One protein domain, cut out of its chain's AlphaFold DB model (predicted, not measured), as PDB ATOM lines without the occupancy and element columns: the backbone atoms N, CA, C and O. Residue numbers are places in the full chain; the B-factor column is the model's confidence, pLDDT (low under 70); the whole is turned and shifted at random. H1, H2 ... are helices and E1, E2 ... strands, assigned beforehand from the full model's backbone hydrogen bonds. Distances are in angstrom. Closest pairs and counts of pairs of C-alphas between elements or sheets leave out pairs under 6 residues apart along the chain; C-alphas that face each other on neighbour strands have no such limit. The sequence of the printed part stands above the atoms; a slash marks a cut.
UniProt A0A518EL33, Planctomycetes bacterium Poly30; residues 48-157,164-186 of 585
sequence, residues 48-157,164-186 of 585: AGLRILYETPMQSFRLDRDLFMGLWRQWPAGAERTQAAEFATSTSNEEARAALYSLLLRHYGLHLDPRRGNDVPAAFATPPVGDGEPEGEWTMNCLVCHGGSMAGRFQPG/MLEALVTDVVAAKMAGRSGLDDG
ATOM      1  N   ALA A  48     364.546 370.732 327.584       95.38
ATOM      2  CA  ALA A  48     364.829 370.430 328.988       95.38
ATOM      3  C   ALA A  48     363.565 370.419 329.869       95.38
ATOM      4  O   ALA A  48     363.340 369.438 330.571       95.38
ATOM      5  N   GLY A  49     362.696 371.430 329.750       95.88
ATOM      6  CA  GLY A  49     361.411 371.476 330.456       95.88
ATOM      7  C   GLY A  49     360.449 370.333 330.110       95.88
ATOM      8  O   GLY A  49     359.806 369.794 331.003       95.88
ATOM      9  N   LEU A  50     360.382 369.904 328.842       96.12
ATOM     10  CA  LEU A  50     359.558 368.752 328.442       96.12
ATOM     11  C   LEU A  50     360.112 367.442 329.011       96.12
ATOM     12  O   LEU A  50     359.356 366.589 329.464       96.12
ATOM     13  N   ARG A  51     361.440 367.295 329.021       95.12
ATOM     14  CA  ARG A  51     362.108 366.143 329.621       95.12
ATOM     15  C   ARG A  51     361.854 366.068 331.130       95.12
ATOM     16  O   ARG A  51     361.487 365.008 331.617       95.12
ATOM     17  N   ILE A  52     361.964 367.190 331.843       95.25
ATOM     18  CA  ILE A  52     361.647 367.284 333.279       95.25
ATOM     19  C   ILE A  52     360.204 366.832 333.545       95.25
ATOM     20  O   ILE A  52     359.987 366.003 334.422       95.25
ATOM     21  N   LEU A  53     359.229 367.274 332.740       95.50
ATOM     22  CA  LEU A  53     357.838 366.811 332.856       95.50
ATOM     23  C   LEU A  53     357.680 365.289 332.675       95.50
ATOM     24  O   LEU A  53     356.740 364.719 333.221       95.50
ATOM     25  N   TYR A  54     358.564 364.617 331.934       94.62
ATOM     26  CA  TYR A  54     358.527 363.160 331.753       94.62
ATOM     27  C   TYR A  54     359.367 362.362 332.750       94.62
ATOM     28  O   TYR A  54     359.094 361.171 332.903       94.62
ATOM     29  N   GLU A  55     360.350 362.975 333.408       91.44
ATOM     30  CA  GLU A  55     361.364 362.288 334.225       91.44
ATOM     31  C   GLU A  55     361.298 362.641 335.721       91.44
ATOM     32  O   GLU A  55     361.764 361.862 336.551       91.44
ATOM     33  N   THR A  56     360.740 363.797 336.097       89.75
ATOM     34  CA  THR A  56     360.801 364.320 337.471       89.75
ATOM     35  C   THR A  56     359.451 364.188 338.192       89.75
ATOM     36  O   THR A  56     358.496 364.871 337.818       89.75
ATOM     37  N   PRO A  57     359.344 363.352 339.245       86.00
ATOM     38  CA  PRO A  57     358.102 363.176 339.988       86.00
ATOM     39  C   PRO A  57     357.860 364.351 340.944       86.00
ATOM     40  O   PRO A  57     358.424 364.407 342.037       86.00
ATOM     41  N   MET A  58     357.033 365.306 340.511       81.19
ATOM     42  CA  MET A  58     356.734 366.538 341.257       81.19
ATOM     43  C   MET A  58     355.377 366.532 341.975       81.19
ATOM     44  O   MET A  58     355.138 367.410 342.795       81.19
ATOM     45  N   GLN A  59     354.488 365.576 341.692       77.50
ATOM     46  CA  GLN A  59     353.190 365.447 342.367       77.50
ATOM     47  C   GLN A  59     353.149 364.237 343.303       77.50
ATOM     48  O   GLN A  59     353.868 363.255 343.107       77.50
ATOM     49  N   SER A  60     352.271 364.302 344.305       69.56
ATOM     50  CA  SER A  60     352.043 363.211 345.254       69.56
ATOM     51  C   SER A  60     351.218 362.057 344.668       69.56
ATOM     52  O   SER A  60     351.436 360.919 345.068       69.56
ATOM     53  N   PHE A  61     350.339 362.322 343.690       76.75
ATOM     54  CA  PHE A  61     349.517 361.308 343.019       76.75
ATOM     55  C   PHE A  61     350.385 360.243 342.343       76.75
ATOM     56  O   PHE A  61     351.097 360.560 341.385       76.75
ATOM     57  N   ARG A  62     350.282 358.984 342.794       78.81
ATOM     58  CA  ARG A  62     351.025 357.847 342.227       78.81
ATOM     59  C   ARG A  62     350.121 356.789 341.618       78.81
ATOM     60  O   ARG A  62     349.027 356.522 342.114       78.81
ATOM     61  N   LEU A  63     350.632 356.084 340.622       86.75
ATOM     62  CA  LEU A  63     350.157 354.772 340.186       86.75
ATOM     63  C   LEU A  63     351.306 354.013 339.518       86.75
ATOM     64  O   LEU A  63     352.351 354.589 339.246       86.75
ATOM     65  N   ASP A  64     351.110 352.738 339.225       89.44
ATOM     66  CA  ASP A  64     351.983 351.979 338.334       89.44
ATOM     67  C   ASP A  64     351.167 351.400 337.167       89.44
ATOM     68  O   ASP A  64     349.936 351.530 337.103       89.44
ATOM     69  N   ARG A  65     351.863 350.759 336.225       92.19
ATOM     70  CA  ARG A  65     351.249 350.144 335.048       92.19
ATOM     71  C   ARG A  65     350.261 349.027 335.392       92.19
ATOM     72  O   ARG A  65     349.247 348.903 334.706       92.19
ATOM     73  N   ASP A  66     350.522 348.213 336.411       90.75
ATOM     74  CA  ASP A  66     349.654 347.084 336.767       90.75
ATOM     75  C   ASP A  66     348.363 347.569 337.444       90.75
ATOM     76  O   ASP A  66     347.272 347.072 337.135       90.75
ATOM     77  N   LEU A  67     348.459 348.604 338.284       90.56
ATOM     78  CA  LEU A  67     347.317 349.327 338.829       90.56
ATOM     79  C   LEU A  67     346.504 349.985 337.706       90.56
ATOM     80  O   LEU A  67     345.291 349.777 337.652       90.56
ATOM     81  N   PHE A  68     347.158 350.697 336.777       94.94
ATOM     82  CA  PHE A  68     346.502 351.320 335.621       94.94
ATOM     83  C   PHE A  68     345.741 350.293 334.768       94.94
ATOM     84  O   PHE A  68     344.552 350.454 334.494       94.94
ATOM     85  N   MET A  69     346.389 349.174 334.432       94.56
ATOM     86  CA  MET A  69     345.783 348.052 333.701       94.56
ATOM     87  C   MET A  69     344.635 347.371 334.466       94.56
ATOM     88  O   MET A  69     343.863 346.602 333.884       94.56
ATOM     89  N   GLY A  70     344.498 347.648 335.764       93.38
ATOM     90  CA  GLY A  70     343.436 347.146 336.622       93.38
ATOM     91  C   GLY A  70     342.237 348.073 336.835       93.38
ATOM     92  O   GLY A  70     341.228 347.585 337.357       93.38
ATOM     93  N   LEU A  71     342.308 349.353 336.443       93.50
ATOM     94  CA  LEU A  71     341.305 350.372 336.804       93.50
ATOM     95  C   LEU A  71     339.905 350.099 336.242       93.50
ATOM     96  O   LEU A  71     338.915 350.413 336.895       93.50
ATOM     97  N   TRP A  72     339.804 349.411 335.100       94.81
ATOM     98  CA  TRP A  72     338.524 349.064 334.462       94.81
ATOM     99  C   TRP A  72     337.546 348.290 335.365       94.81
ATOM    100  O   TRP A  72     336.344 348.231 335.094       94.81
ATOM    101  N   ARG A  73     338.038 347.688 336.456       90.75
ATOM    102  CA  ARG A  73     337.208 347.013 337.465       90.75
ATOM    103  C   ARG A  73     336.333 347.982 338.268       90.75
ATOM    104  O   ARG A  73     335.299 347.547 338.773       90.75
ATOM    105  N   GLN A  74     336.719 349.256 338.355       86.88
ATOM    106  CA  GLN A  74     335.980 350.312 339.057       86.88
ATOM    107  C   GLN A  74     334.869 350.932 338.198       86.88
ATOM    108  O   GLN A  74     333.900 351.468 338.737       86.88
ATOM    109  N   TRP A  75     334.959 350.787 336.869       87.94
ATOM    110  CA  TRP A  75     333.999 351.356 335.923       87.94
ATOM    111  C   TRP A  75     332.556 350.896 336.196       87.94
ATOM    112  O   TRP A  75     332.332 349.761 336.640       87.94
ATOM    113  N   PRO A  76     331.542 351.717 335.867       84.25
ATOM    114  CA  PRO A  76     330.147 351.292 335.894       84.25
ATOM    115  C   PRO A  76     329.897 350.021 335.067       84.25
ATOM    116  O   PRO A  76     330.582 349.737 334.082       84.25
ATOM    117  N   ALA A  77     328.881 349.245 335.449       83.50
ATOM    118  CA  ALA A  77     328.442 348.107 334.646       83.50
ATOM    119  C   ALA A  77     327.906 348.594 333.285       83.50
ATOM    120  O   ALA A  77     326.988 349.411 333.227       83.50
ATOM    121  N   GLY A  78     328.473 348.086 332.191       88.44
ATOM    122  CA  GLY A  78     328.146 348.522 330.836       88.44
ATOM    123  C   GLY A  78     329.074 347.905 329.791       88.44
ATOM    124  O   GLY A  78     330.006 347.176 330.132       88.44
ATOM    125  N   ALA A  79     328.820 348.204 328.514       91.19
ATOM    126  CA  ALA A  79     329.546 347.607 327.388       91.19
ATOM    127  C   ALA A  79     331.069 347.831 327.456       91.19
ATOM    128  O   ALA A  79     331.829 346.904 327.197       91.19
ATOM    129  N   GLU A  80     331.507 349.024 327.870       92.25
ATOM    130  CA  GLU A  80     332.923 349.400 327.995       92.25
ATOM    131  C   GLU A  80     333.661 348.529 329.035       92.25
ATOM    132  O   GLU A  80     334.734 347.992 328.759       92.25
ATOM    133  N   ARG A  81     333.036 348.279 330.197       93.94
ATOM    134  CA  ARG A  81     333.565 347.372 331.233       93.94
ATOM    135  C   ARG A  81     333.540 345.904 330.803       93.94
ATOM    136  O   ARG A  81     334.479 345.173 331.112       93.94
ATOM    137  N   THR A  82     332.503 345.463 330.090       95.56
ATOM    138  CA  THR A  82     332.445 344.100 329.532       95.56
ATOM    139  C   THR A  82     333.574 343.875 328.526       95.56
ATOM    140  O   THR A  82     334.300 342.891 328.635       95.56
ATOM    141  N   GLN A  83     333.791 344.825 327.613       95.44
ATOM    142  CA  GLN A  83     334.878 344.780 326.636       95.44
ATOM    143  C   GLN A  83     336.258 344.757 327.314       95.44
ATOM    144  O   GLN A  83     337.118 343.953 326.950       95.44
ATOM    145  N   ALA A  84     336.464 345.574 328.353       95.94
ATOM    146  CA  ALA A  84     337.694 345.536 329.142       95.94
ATOM    147  C   ALA A  84     337.922 344.169 329.816       95.94
ATOM    148  O   ALA A  84     339.049 343.671 329.825       95.94
ATOM    149  N   ALA A  85     336.865 343.520 330.318       94.56
ATOM    150  CA  ALA A  85     336.946 342.186 330.914       94.56
ATOM    151  C   ALA A  85     337.307 341.088 329.889       94.56
ATOM    152  O   ALA A  85     338.077 340.178 330.205       94.56
ATOM    153  N   GLU A  86     336.800 341.173 328.657       93.94
ATOM    154  CA  GLU A  86     337.145 340.255 327.558       93.94
ATOM    155  C   GLU A  86     338.633 340.362 327.180       93.94
ATOM    156  O   GLU A  86     339.328 339.350 327.042       93.94
ATOM    157  N   PHE A  87     339.162 341.587 327.109       94.81
ATOM    158  CA  PHE A  87     340.592 341.805 326.893       94.81
ATOM    159  C   PHE A  87     341.436 341.342 328.098       94.81
ATOM    160  O   PHE A  87     342.437 340.646 327.924       94.81
ATOM    161  N   ALA A  88     341.010 341.644 329.330       90.56
ATOM    162  CA  ALA A  88     341.726 341.285 330.560       90.56
ATOM    163  C   ALA A  88     341.750 339.771 330.859       90.56
ATOM    164  O   ALA A  88     342.701 339.267 331.460       90.56
ATOM    165  N   THR A  89     340.732 339.017 330.441       87.38
ATOM    166  CA  THR A  89     340.728 337.544 330.563       87.38
ATOM    167  C   THR A  89     341.659 336.868 329.554       87.38
ATOM    168  O   THR A  89     342.107 335.746 329.785       87.38
ATOM    169  N   SER A  90     342.035 337.577 328.488       82.50
ATOM    170  CA  SER A  90     342.938 337.123 327.425       82.50
ATOM    171  C   SER A  90     344.398 337.553 327.653       82.50
ATOM    172  O   SER A  90     345.136 337.774 326.698       82.50
ATOM    173  N   THR A  91     344.845 337.677 328.908       64.69
ATOM    174  CA  THR A  91     346.141 338.280 329.311       64.69
ATOM    175  C   THR A  91     347.407 337.611 328.764       64.69
ATOM    176  O   THR A  91     348.472 338.223 328.829       64.69
ATOM    177  N   SER A  92     347.318 336.397 328.215       72.81
ATOM    178  CA  SER A  92     348.408 335.734 327.483       72.81
ATOM    179  C   SER A  92     348.523 336.158 326.011       72.81
ATOM    180  O   SER A  92     349.477 335.755 325.348       72.81
ATOM    181  N   ASN A  93     347.581 336.955 325.494       86.94
ATOM    182  CA  ASN A  93     347.628 337.558 324.165       86.94
ATOM    183  C   ASN A  93     348.090 339.025 324.260       86.94
ATOM    184  O   ASN A  93     347.445 339.861 324.897       86.94
ATOM    185  N   GLU A  94     349.194 339.337 323.587       89.19
ATOM    186  CA  GLU A  94     349.772 340.681 323.492       89.19
ATOM    187  C   GLU A  94     348.813 341.685 322.830       89.19
ATOM    188  O   GLU A  94     348.643 342.795 323.335       89.19
ATOM    189  N   GLU A  95     348.081 341.270 321.789       91.50
ATOM    190  CA  GLU A  95     347.070 342.104 321.120       91.50
ATOM    191  C   GLU A  95     345.938 342.495 322.080       91.50
ATOM    192  O   GLU A  95     345.479 343.636 322.083       91.50
ATOM    193  N   ALA A  96     345.507 341.566 322.942       92.88
ATOM    194  CA  ALA A  96     344.462 341.828 323.930       92.88
ATOM    195  C   ALA A  96     344.950 342.779 325.033       92.88
ATOM    196  O   ALA A  96     344.207 343.665 325.457       92.88
ATOM    197  N   ARG A  97     346.217 342.659 325.462       92.19
ATOM    198  CA  ARG A  97     346.841 343.619 326.388       92.19
ATOM    199  C   ARG A  97     346.914 345.020 325.771       92.19
ATOM    200  O   ARG A  97     346.519 345.980 326.428       92.19
ATOM    201  N   ALA A  98     347.344 345.136 324.514       94.25
ATOM    202  CA  ALA A  98     347.399 346.407 323.789       94.25
ATOM    203  C   ALA A  98     346.001 347.022 323.569       94.25
ATOM    204  O   ALA A  98     345.830 348.235 323.706       94.25
ATOM    205  N   ALA A  99     344.984 346.198 323.297       95.75
ATOM    206  CA  ALA A  99     343.597 346.638 323.164       95.75
ATOM    207  C   ALA A  99     343.015 347.149 324.495       95.75
ATOM    208  O   ALA A  99     342.388 348.209 324.512       95.75
ATOM    209  N   LEU A 100     343.278 346.459 325.614       96.88
ATOM    210  CA  LEU A 100     342.901 346.924 326.954       96.88
ATOM    211  C   LEU A 100     343.589 348.248 327.302       96.88
ATOM    212  O   LEU A 100     342.925 349.177 327.756       96.88
ATOM    213  N   TYR A 101     344.893 348.357 327.044       96.56
ATOM    214  CA  TYR A 101     345.643 349.588 327.282       96.56
ATOM    215  C   TYR A 101     345.084 350.761 326.463       96.56
ATOM    216  O   TYR A 101     344.773 351.817 327.009       96.56
ATOM    217  N   SER A 102     344.824 350.537 325.173       95.62
ATOM    218  CA  SER A 102     344.191 351.521 324.284       95.62
ATOM    219  C   SER A 102     342.774 351.915 324.718       95.62
ATOM    220  O   SER A 102     342.338 353.030 324.437       95.62
ATOM    221  N   LEU A 103     342.034 351.017 325.379       96.25
ATOM    222  CA  LEU A 103     340.706 351.299 325.928       96.25
ATOM    223  C   LEU A 103     340.803 352.153 327.201       96.25
ATOM    224  O   LEU A 103     340.073 353.132 327.317       96.25
ATOM    225  N   LEU A 104     341.739 351.845 328.106       97.31
ATOM    226  CA  LEU A 104     342.015 352.635 329.316       97.31
ATOM    227  C   LEU A 104     342.466 354.064 328.979       97.31
ATOM    228  O   LEU A 104     341.932 355.021 329.538       97.31
ATOM    229  N   LEU A 105     343.391 354.220 328.023       96.62
ATOM    230  CA  LEU A 105     343.821 355.533 327.524       96.62
ATOM    231  C   LEU A 105     342.627 356.361 327.028       96.62
ATOM    232  O   LEU A 105     342.444 357.504 327.447       96.62
ATOM    233  N   ARG A 106     341.765 355.763 326.195       94.06
ATOM    234  CA  ARG A 106     340.568 356.430 325.658       94.06
ATOM    235  C   ARG A 106     339.524 356.740 326.726       94.06
ATOM    236  O   ARG A 106     338.868 357.771 326.633       94.06
ATOM    237  N   HIS A 107     339.369 355.867 327.720       93.75
ATOM    238  CA  HIS A 107     338.409 356.055 328.801       93.75
ATOM    239  C   HIS A 107     338.727 357.309 329.617       93.75
ATOM    240  O   HIS A 107     337.824 358.100 329.885       93.75
ATOM    241  N   TYR A 108     340.005 357.498 329.965       94.25
ATOM    242  CA  TYR A 108     340.469 358.609 330.798       94.25
ATOM    243  C   TYR A 108     340.897 359.864 330.016       94.25
ATOM    244  O   TYR A 108     341.183 360.891 330.633       94.25
ATOM    245  N   GLY A 109     340.943 359.806 328.681       94.31
ATOM    246  CA  GLY A 109     341.426 360.908 327.840       94.31
ATOM    247  C   GLY A 109     342.937 361.116 327.936       94.31
ATOM    248  O   GLY A 109     343.407 362.251 327.977       94.31
ATOM    249  N   LEU A 110     343.699 360.027 328.045       95.69
ATOM    250  CA  LEU A 110     345.152 360.036 328.190       95.69
ATOM    251  C   LEU A 110     345.830 359.763 326.845       95.69
ATOM    252  O   LEU A 110     345.424 358.876 326.096       95.69
ATOM    253  N   HIS A 111     346.902 360.504 326.567       95.38
ATOM    254  CA  HIS A 111     347.588 360.501 325.272       95.38
ATOM    255  C   HIS A 111     349.022 359.982 325.398       95.38
ATOM    256  O   HIS A 111     349.676 360.189 326.421       95.38
ATOM    257  N   LEU A 112     349.527 359.339 324.344       95.25
ATOM    258  CA  LEU A 112     350.937 358.957 324.220       95.25
ATOM    259  C   LEU A 112     351.710 360.038 323.455       95.25
ATOM    260  O   LEU A 112     351.176 360.625 322.515       95.25
ATOM    261  N   ASP A 113     352.980 360.259 323.806       93.94
ATOM    262  CA  ASP A 113     353.890 361.085 323.004       93.94
ATOM    263  C   ASP A 113     354.940 360.213 322.299       93.94
ATOM    264  O   ASP A 113     355.878 359.755 322.957       93.94
ATOM    265  N   PRO A 114     354.873 360.035 320.966       90.06
ATOM    266  CA  PRO A 114     355.887 359.294 320.216       90.06
ATOM    267  C   PRO A 114     357.322 359.809 320.418       90.06
ATOM    268  O   PRO A 114     358.270 359.036 320.308       90.06
ATOM    269  N   ARG A 115     357.510 361.095 320.760       88.69
ATOM    270  CA  ARG A 115     358.842 361.676 321.025       88.69
ATOM    271  C   ARG A 115     359.457 361.211 322.348       88.69
ATOM    272  O   ARG A 115     360.656 361.394 322.536       88.69
ATOM    273  N   ARG A 116     358.666 360.628 323.256       88.81
ATOM    274  CA  ARG A 116     359.145 360.083 324.536       88.81
ATOM    275  C   ARG A 116     359.900 358.762 324.362       88.81
ATOM    276  O   ARG A 116     360.718 358.422 325.206       88.81
ATOM    277  N   GLY A 117     359.638 358.023 323.279       86.12
ATOM    278  CA  GLY A 117     360.284 356.734 323.001       86.12
ATOM    279  C   GLY A 117     359.813 355.565 323.878       86.12
ATOM    280  O   GLY A 117     360.385 354.482 323.795       86.12
ATOM    281  N   ASN A 118     358.775 355.759 324.693       88.94
ATOM    282  CA  ASN A 118     358.078 354.709 325.436       88.94
ATOM    283  C   ASN A 118     356.559 354.956 325.401       88.94
ATOM    284  O   ASN A 118     356.099 355.983 324.899       88.94
ATOM    285  N   ASP A 119     355.779 354.007 325.911       91.62
ATOM    286  CA  ASP A 119     354.315 354.056 325.935       91.62
ATOM    287  C   ASP A 119     353.743 354.567 327.270       91.62
ATOM    288  O   ASP A 119     352.540 354.436 327.496       91.62
ATOM    289  N   VAL A 120     354.558 355.169 328.147       94.06
ATOM    290  CA  VAL A 120     354.063 355.798 329.383       94.06
ATOM    291  C   VAL A 120     353.263 357.049 329.002       94.06
ATOM    292  O   VAL A 120     353.804 357.911 328.293       94.06
ATOM    293  N   PRO A 121     352.006 357.210 329.465       96.38
ATOM    294  CA  PRO A 121     351.154 358.314 329.038       96.38
ATOM    295  C   PRO A 121     351.811 359.663 329.314       96.38
ATOM    296  O   PRO A 121     352.435 359.867 330.358       96.38
ATOM    297  N   ALA A 122     351.664 360.607 328.386       96.62
ATOM    298  CA  ALA A 122     352.333 361.901 328.460       96.62
ATOM    299  C   ALA A 122     351.944 362.699 329.719       96.62
ATOM    300  O   ALA A 122     352.746 363.485 330.213       96.62
ATOM    301  N   ALA A 123     350.752 362.434 330.259       95.56
ATOM    302  CA  ALA A 123     350.232 362.955 331.521       95.56
ATOM    303  C   ALA A 123     351.019 362.540 332.781       95.56
ATOM    304  O   ALA A 123     350.745 363.078 333.855       95.56
ATOM    305  N   PHE A 124     351.957 361.589 332.679       94.81
ATOM    306  CA  PHE A 124     352.721 361.079 333.817       94.81
ATOM    307  C   PHE A 124     354.234 361.223 333.639       94.81
ATOM    308  O   PHE A 124     354.789 360.831 332.610       94.81
ATOM    309  N   ALA A 125     354.918 361.707 334.673       92.38
ATOM    310  CA  ALA A 125     356.354 361.564 334.863       92.38
ATOM    311  C   ALA A 125     356.683 360.166 335.414       92.38
ATOM    312  O   ALA A 125     355.973 359.657 336.283       92.38
ATOM    313  N   THR A 126     357.781 359.570 334.953       90.69
ATOM    314  CA  THR A 126     358.402 358.403 335.594       90.69
ATOM    315  C   THR A 126     359.928 358.540 335.491       90.69
ATOM    316  O   THR A 126     360.419 358.895 334.415       90.69
ATOM    317  N   PRO A 127     360.697 358.333 336.577       85.44
ATOM    318  CA  PRO A 127     362.152 358.441 336.528       85.44
ATOM    319  C   PRO A 127     362.780 357.479 335.505       85.44
ATOM    320  O   PRO A 127     362.298 356.355 335.361       85.44
ATOM    321  N   PRO A 128     363.887 357.855 334.835       79.31
ATOM    322  CA  PRO A 128     364.634 356.931 333.989       79.31
ATOM    323  C   PRO A 128     365.101 355.702 334.781       79.31
ATOM    324  O   PRO A 128     365.868 355.824 335.738       79.31
ATOM    325  N   VAL A 129     364.648 354.519 334.367       76.94
ATOM    326  CA  VAL A 129     365.077 353.228 334.924       76.94
ATOM    327  C   VAL A 129     366.266 352.665 334.138       76.94
ATOM    328  O   VAL A 129     366.483 353.020 332.980       76.94
ATOM    329  N   GLY A 130     367.072 351.816 334.779       71.38
ATOM    330  CA  GLY A 130     368.207 351.153 334.128       71.38
ATOM    331  C   GLY A 130     367.775 350.048 333.158       71.38
ATOM    332  O   GLY A 130     366.660 349.537 333.244       71.38
ATOM    333  N   ASP A 131     368.676 349.642 332.257       71.31
ATOM    334  CA  ASP A 131     368.420 348.560 331.298       71.31
ATOM    335  C   ASP A 131     367.988 347.261 332.007       71.31
ATOM    336  O   ASP A 131     368.784 346.611 332.688       71.31
ATOM    337  N   GLY A 132     366.731 346.856 331.805       65.44
ATOM    338  CA  GLY A 132     366.159 345.631 332.374       65.44
ATOM    339  C   GLY A 132     365.578 345.765 333.787       65.44
ATOM    340  O   GLY A 132     365.074 344.772 334.309       65.44
ATOM    341  N   GLU A 133     365.606 346.956 334.388       73.12
ATOM    342  CA  GLU A 133     364.850 347.247 335.611       73.12
ATOM    343  C   GLU A 133     363.346 347.389 335.299       73.12
ATOM    344  O   GLU A 133     362.981 347.800 334.191       73.12
ATOM    345  N   PRO A 134     362.448 347.041 336.241       71.25
ATOM    346  CA  PRO A 134     361.018 347.247 336.059       71.25
ATOM    347  C   PRO A 134     360.693 348.740 335.959       71.25
ATOM    348  O   PRO A 134     361.340 349.583 336.579       71.25
ATOM    349  N   GLU A 135     359.654 349.050 335.191       77.75
ATOM    350  CA  GLU A 135     359.119 350.402 335.067       77.75
ATOM    351  C   GLU A 135     358.709 350.953 336.441       77.75
ATOM    352  O   GLU A 135     358.053 350.262 337.225       77.75
ATOM    353  N   GLY A 136     359.141 352.177 336.745       80.75
ATOM    354  CA  GLY A 136     358.897 352.809 338.037       80.75
ATOM    355  C   GLY A 136     357.470 353.331 338.199       80.75
ATOM    356  O   GLY A 136     356.644 353.273 337.287       80.75
ATOM    357  N   GLU A 137     357.198 353.914 339.366       86.12
ATOM    358  CA  GLU A 137     355.945 354.630 339.600       86.12
ATOM    359  C   GLU A 137     355.754 355.768 338.584       86.12
ATOM    360  O   GLU A 137     356.695 356.446 338.150       86.12
ATOM    361  N   TRP A 138     354.497 355.979 338.227       91.06
ATOM    362  CA  TRP A 138     353.991 357.100 337.461       91.06
ATOM    363  C   TRP A 138     353.474 358.154 338.434       91.06
ATOM    364  O   TRP A 138     352.716 357.841 339.351       91.06
ATOM    365  N   THR A 139     353.831 359.412 338.204       87.12
ATOM    366  CA  THR A 139     353.275 360.561 338.932       87.12
ATOM    367  C   THR A 139     352.695 361.556 337.948       87.12
ATOM    368  O   THR A 139     353.240 361.736 336.863       87.12
ATOM    369  N   MET A 140     351.562 362.172 338.270       89.69
ATOM    370  CA  MET A 140     350.887 363.079 337.338       89.69
ATOM    371  C   MET A 140     351.699 364.375 337.124       89.69
ATOM    372  O   MET A 140     352.430 364.840 337.997       89.69
ATOM    373  N   ASN A 141     351.650 364.907 335.901       91.94
ATOM    374  CA  ASN A 141     352.392 366.093 335.473       91.94
ATOM    375  C   ASN A 141     351.463 367.101 334.769       91.94
ATOM    376  O   ASN A 141     350.291 366.831 334.508       91.94
ATOM    377  N   CYS A 142     351.991 368.269 334.396       93.75
ATOM    378  CA  CYS A 142     351.200 369.345 333.788       93.75
ATOM    379  C   CYS A 142     350.529 368.979 332.441       93.75
ATOM    380  O   CYS A 142     349.560 369.632 332.044       93.75
ATOM    381  N   LEU A 143     351.015 367.953 331.732       95.62
ATOM    382  CA  LEU A 143     350.464 367.493 330.451       95.62
ATOM    383  C   LEU A 143     349.186 366.662 330.612       95.62
ATOM    384  O   LEU A 143     348.547 366.362 329.609       95.62
ATOM    385  N   VAL A 144     348.757 366.334 331.837       93.38
ATOM    386  CA  VAL A 144     347.415 365.773 332.062       93.38
ATOM    387  C   VAL A 144     346.331 366.732 331.546       93.38
ATOM    388  O   VAL A 144     345.447 366.316 330.797       93.38
ATOM    389  N   CYS A 145     346.476 368.027 331.851       92.88
ATOM    390  CA  CYS A 145     345.584 369.111 331.432       92.88
ATOM    391  C   CYS A 145     346.062 369.810 330.148       92.88
ATOM    392  O   CYS A 145     345.248 370.162 329.300       92.88
ATOM    393  N   HIS A 146     347.375 370.009 329.991       95.19
ATOM    394  CA  HIS A 146     347.975 370.761 328.875       95.19
ATOM    395  C   HIS A 146     348.663 369.869 327.825       95.19
ATOM    396  O   HIS A 146     349.597 370.295 327.139       95.19
ATOM    397  N   GLY A 147     348.245 368.610 327.730       95.06
ATOM    398  CA  GLY A 147     348.696 367.650 326.729       95.06
ATOM    399  C   GLY A 147     347.503 366.961 326.078       95.06
ATOM    400  O   GLY A 147     347.194 365.814 326.387       95.06
ATOM    401  N   GLY A 148     346.815 367.674 325.193       93.38
ATOM    402  CA  GLY A 148     345.742 367.133 324.367       93.38
ATOM    403  C   GLY A 148     346.230 366.534 323.048       93.38
ATOM    404  O   GLY A 148     347.399 366.653 322.666       93.38
ATOM    405  N   SER A 149     345.280 365.962 322.310       89.81
ATOM    406  CA  SER A 149     345.447 365.580 320.906       89.81
ATOM    407  C   SER A 149     344.407 366.269 320.029       89.81
ATOM    408  O   SER A 149     343.263 366.449 320.440       89.81
ATOM    409  N   MET A 150     344.784 366.608 318.795       82.69
ATOM    410  CA  MET A 150     343.864 367.085 317.757       82.69
ATOM    411  C   MET A 150     344.162 366.354 316.445       82.69
ATOM    412  O   MET A 150     345.327 366.182 316.087       82.69
ATOM    413  N   ALA A 151     343.121 365.886 315.748       72.75
ATOM    414  CA  ALA A 151     343.240 365.087 314.519       72.75
ATOM    415  C   ALA A 151     344.234 363.902 314.647       72.75
ATOM    416  O   ALA A 151     345.088 363.691 313.783       72.75
ATOM    417  N   GLY A 152     344.155 363.164 315.763       75.06
ATOM    418  CA  GLY A 152     345.011 362.004 316.051       75.06
ATOM    419  C   GLY A 152     346.475 362.330 316.386       75.06
ATOM    420  O   GLY A 152     347.315 361.431 316.371       75.06
ATOM    421  N   ARG A 153     346.822 363.598 316.657       83.56
ATOM    422  CA  ARG A 153     348.193 364.027 316.985       83.56
ATOM    423  C   ARG A 153     348.264 364.699 318.352       83.56
ATOM    424  O   ARG A 153     347.659 365.751 318.549       83.56
ATOM    425  N   PHE A 154     349.044 364.110 319.256       92.62
ATOM    426  CA  PHE A 154     349.365 364.679 320.565       92.62
ATOM    427  C   PHE A 154     350.266 365.915 320.444       92.62
ATOM    428  O   PHE A 154     351.253 365.900 319.700       92.62
ATOM    429  N   GLN A 155     349.963 366.964 321.211       93.50
ATOM    430  CA  GLN A 155     350.708 368.223 321.209       93.50
ATOM    431  C   GLN A 155     350.837 368.803 322.634       93.50
ATOM    432  O   GLN A 155     349.856 369.278 323.200       93.50
ATOM    433  N   PRO A 156     352.049 368.866 323.215       95.25
ATOM    434  CA  PRO A 156     352.319 369.608 324.439       95.25
ATOM    435  C   PRO A 156     351.939 371.076 324.276       95.25
ATOM    436  O   PRO A 156     352.309 371.718 323.287       95.25
ATOM    437  N   GLY A 157     351.210 371.598 325.252       95.12
ATOM    438  CA  GLY A 157     350.630 372.931 325.225       95.12
ATOM    439  C   GLY A 157     349.234 373.017 324.611       95.12
ATOM    440  O   GLY A 157     348.615 374.068 324.748       95.12
ATOM    441  N   MET A 164     339.264 362.910 331.593       90.06
ATOM    442  CA  MET A 164     338.294 362.502 332.618       90.06
ATOM    443  C   MET A 164     338.984 362.469 333.988       90.06
ATOM    444  O   MET A 164     339.156 361.404 334.585       90.06
ATOM    445  N   LEU A 165     339.435 363.641 334.457       86.94
ATOM    446  CA  LEU A 165     340.319 363.768 335.623       86.94
ATOM    447  C   LEU A 165     339.692 363.188 336.893       86.94
ATOM    448  O   LEU A 165     340.335 362.393 337.569       86.94
ATOM    449  N   GLU A 166     338.437 363.546 337.187       80.88
ATOM    450  CA  GLU A 166     337.721 363.017 338.352       80.88
ATOM    451  C   GLU A 166     337.656 361.485 338.309       80.88
ATOM    452  O   GLU A 166     338.050 360.845 339.276       80.88
ATOM    453  N   ALA A 167     337.249 360.897 337.177       84.44
ATOM    454  CA  ALA A 167     337.118 359.445 337.038       84.44
ATOM    455  C   ALA A 167     338.461 358.717 337.216       84.44
ATOM    456  O   ALA A 167     338.539 357.738 337.955       84.44
ATOM    457  N   LEU A 168     339.536 359.221 336.592       88.75
ATOM    458  CA  LEU A 168     340.892 358.685 336.760       88.75
ATOM    459  C   LEU A 168     341.310 358.688 338.233       88.75
ATOM    460  O   LEU A 168     341.815 357.692 338.750       88.75
ATOM    461  N   VAL A 169     341.070 359.808 338.911       81.12
ATOM    462  CA  VAL A 169     341.378 359.997 340.325       81.12
ATOM    463  C   VAL A 169     340.559 359.061 341.214       81.12
ATOM    464  O   VAL A 169     341.133 358.360 342.051       81.12
ATOM    465  N   THR A 170     339.238 359.003 341.035       77.62
ATOM    466  CA  THR A 170     338.361 358.169 341.864       77.62
ATOM    467  C   THR A 170     338.634 356.688 341.668       77.62
ATOM    468  O   THR A 170     338.632 355.942 342.647       77.62
ATOM    469  N   ASP A 171     338.918 356.261 340.436       84.75
ATOM    470  CA  ASP A 171     339.182 354.859 340.122       84.75
ATOM    471  C   ASP A 171     340.542 354.404 340.662       84.75
ATOM    472  O   ASP A 171     340.642 353.292 341.181       84.75
ATOM    473  N   VAL A 172     341.578 355.252 340.613       84.44
ATOM    474  CA  VAL A 172     342.883 354.950 341.235       84.44
ATOM    475  C   VAL A 172     342.741 354.802 342.748       84.44
ATOM    476  O   VAL A 172     343.214 353.808 343.303       84.44
ATOM    477  N   VAL A 173     342.037 355.720 343.421       75.06
ATOM    478  CA  VAL A 173     341.800 355.621 344.874       75.06
ATOM    479  C   VAL A 173     340.979 354.370 345.218       75.06
ATOM    480  O   VAL A 173     341.368 353.611 346.107       75.06
ATOM    481  N   ALA A 174     339.898 354.091 344.483       74.25
ATOM    482  CA  ALA A 174     339.073 352.900 344.695       74.25
ATOM    483  C   ALA A 174     339.847 351.591 344.459       74.25
ATOM    484  O   ALA A 174     339.714 350.641 345.234       74.25
ATOM    485  N   ALA A 175     340.705 351.539 343.435       79.44
ATOM    486  CA  ALA A 175     341.535 350.374 343.152       79.44
ATOM    487  C   ALA A 175     342.594 350.125 344.241       79.44
ATOM    488  O   ALA A 175     342.770 348.975 344.647       79.44
ATOM    489  N   LYS A 176     343.232 351.177 344.775       73.88
ATOM    490  CA  LYS A 176     344.156 351.063 345.919       73.88
ATOM    491  C   LYS A 176     343.439 350.574 347.180       73.88
ATOM    492  O   LYS A 176     343.885 349.608 347.796       73.88
ATOM    493  N   MET A 177     342.279 351.152 347.505       65.81
ATOM    494  CA  MET A 177     341.453 350.716 348.642       65.81
ATOM    495  C   MET A 177     341.024 349.242 348.536       65.81
ATOM    496  O   MET A 177     341.067 348.518 349.531       65.81
ATOM    497  N   ALA A 178     340.656 348.770 347.339       64.56
ATOM    498  CA  ALA A 178     340.307 347.367 347.106       64.56
ATOM    499  C   ALA A 178     341.520 346.416 347.215       64.56
ATOM    500  O   ALA A 178     341.382 345.280 347.671       64.56
ATOM    501  N   GLY A 179     342.715 346.877 346.830       58.84
ATOM    502  CA  GLY A 179     343.950 346.085 346.806       58.84
ATOM    503  C   GLY A 179     344.566 345.764 348.175       58.84
ATOM    504  O   GLY A 179     345.457 344.919 348.247       58.84
ATOM    505  N   ARG A 180     344.104 346.406 349.259       50.81
ATOM    506  CA  ARG A 180     344.703 346.358 350.615       50.81
ATOM    507  C   ARG A 180     346.158 346.843 350.704       50.81
ATOM    508  O   ARG A 180     346.780 346.669 351.752       50.81
ATOM    509  N   SER A 181     346.695 347.475 349.660       42.59
ATOM    510  CA  SER A 181     347.800 348.417 349.832       42.59
ATOM    511  C   SER A 181     347.321 349.570 350.720       42.59
ATOM    512  O   SER A 181     346.138 349.914 350.710       42.59
ATOM    513  N   GLY A 182     348.220 350.113 351.543       43.12
ATOM    514  CA  GLY A 182     347.873 351.146 352.517       43.12
ATOM    515  C   GLY A 182     347.251 352.388 351.876       43.12
ATOM    516  O   GLY A 182     347.425 352.657 350.688       43.12
ATOM    517  N   LEU A 183     346.558 353.179 352.696       44.94
ATOM    518  CA  LEU A 183     346.083 354.522 352.344       44.94
ATOM    519  C   LEU A 183     347.256 355.524 352.270       44.94
ATOM    520  O   LEU A 183     347.136 356.628 352.776       44.94
ATOM    521  N   ASP A 184     348.401 355.156 351.695       42.41
ATOM    522  CA  ASP A 184     349.572 356.045 351.637       42.41
ATOM    523  C   ASP A 184     349.375 357.185 350.612       42.41
ATOM    524  O   ASP A 184     349.976 358.250 350.734       42.41
ATOM    525  N   ASP A 185     348.455 357.008 349.658       43.59
ATOM    526  CA  ASP A 185     348.021 358.021 348.691       43.59
ATOM    527  C   ASP A 185     346.784 358.772 349.200       43.59
ATOM    528  O   ASP A 185     345.631 358.427 348.915       43.59
ATOM    529  N   GLY A 186     347.038 359.796 350.010       45.62
ATOM    530  CA  GLY A 186     346.038 360.499 350.810       45.62
ATOM    531  C   GLY A 186     345.154 361.510 350.107       45.62
ATOM    532  O   GLY A 186     344.808 362.522 350.723       45.62
TER     533      GLY A 186
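Overview. This is residues 48 to 157 and 164 to 186 of the 585 residues of a protein of Planctomycetes bacterium Poly30 (UniProt A0A518EL33). A helical hairpin, H3 and H4, makes one end of the body and H1 lies at the opposite end, with loops and the short strand E1 between them. H6 packs on the short H2 near the middle, and a small strand hairpin, E2 and E3, follows the short H5. The 133 printed residues have six named helices and three named strands, in the order H1 H2 H3 H4 E1 H5 E2 E3 H6; the class is mostly helix, and the sheet E2 - E3 is antiparallel. The whole is compact, with a radius of gyration of the C-alphas of 14.9 A, and spans 42 by 38 by 33 A.

Arrangement. H1, residues 48 to 55, is near E1, residues 138 to 140, with 7 pairs of C-alphas within 10 A. H2, residues 65 to 68, touches residues 172 to 176 of H6, residues 165 to 179; the closest C-alphas, of Leu 67 and Ala 175, are 7.3 A apart. H3, residues 79 to 89, and H4, residues 94 to 108, touch as a helical hairpin, closest at the C-alphas of Phe 87 and Ala 96, 4.9 A, at a shallow tilt of 33 degrees, only just short of steep, opposite ways. H4 and H6 only just touch, only at their ends, with 3 pairs of C-alphas within 8 A, the closest those of Tyr 108 and Leu 168, 6.0 A. E1 pairs with no named strand, but residues 62 to 63 and 124 to 125 pair with it, antiparallel. H5, residues 143 to 146, runs by a tight link into E2, residues 147 to 150, which forms an antiparallel hairpin with E3, residues 153 to 156; N 150 and O 153 are 3.0 A apart, within hydrogen-bond range. Every O i to N i+4 pair is within that range in H1, H3, H4 and H6; H2 and H5 are too short for one.

Along the chain. H1 begins at C-alpha 48, (364.829, 370.430, 328.988). H3 measures 15.4 A, H4 21.5 A and H6 21.2 A, ending at C-alpha 179, (343.950, 346.085, 346.806).

Size, cuts and confidence. The C-alphas of Ala 48 and Ala 77 are farthest apart, 43.1 A. Residues 158 to 163 are cut out, a gap of 17.8 A between C-alphas 157 and 164. The link from H4 to E1 is long, 29 residues. The pLDDT is under 70 at residues 60, 91, 132 and 177 to 186.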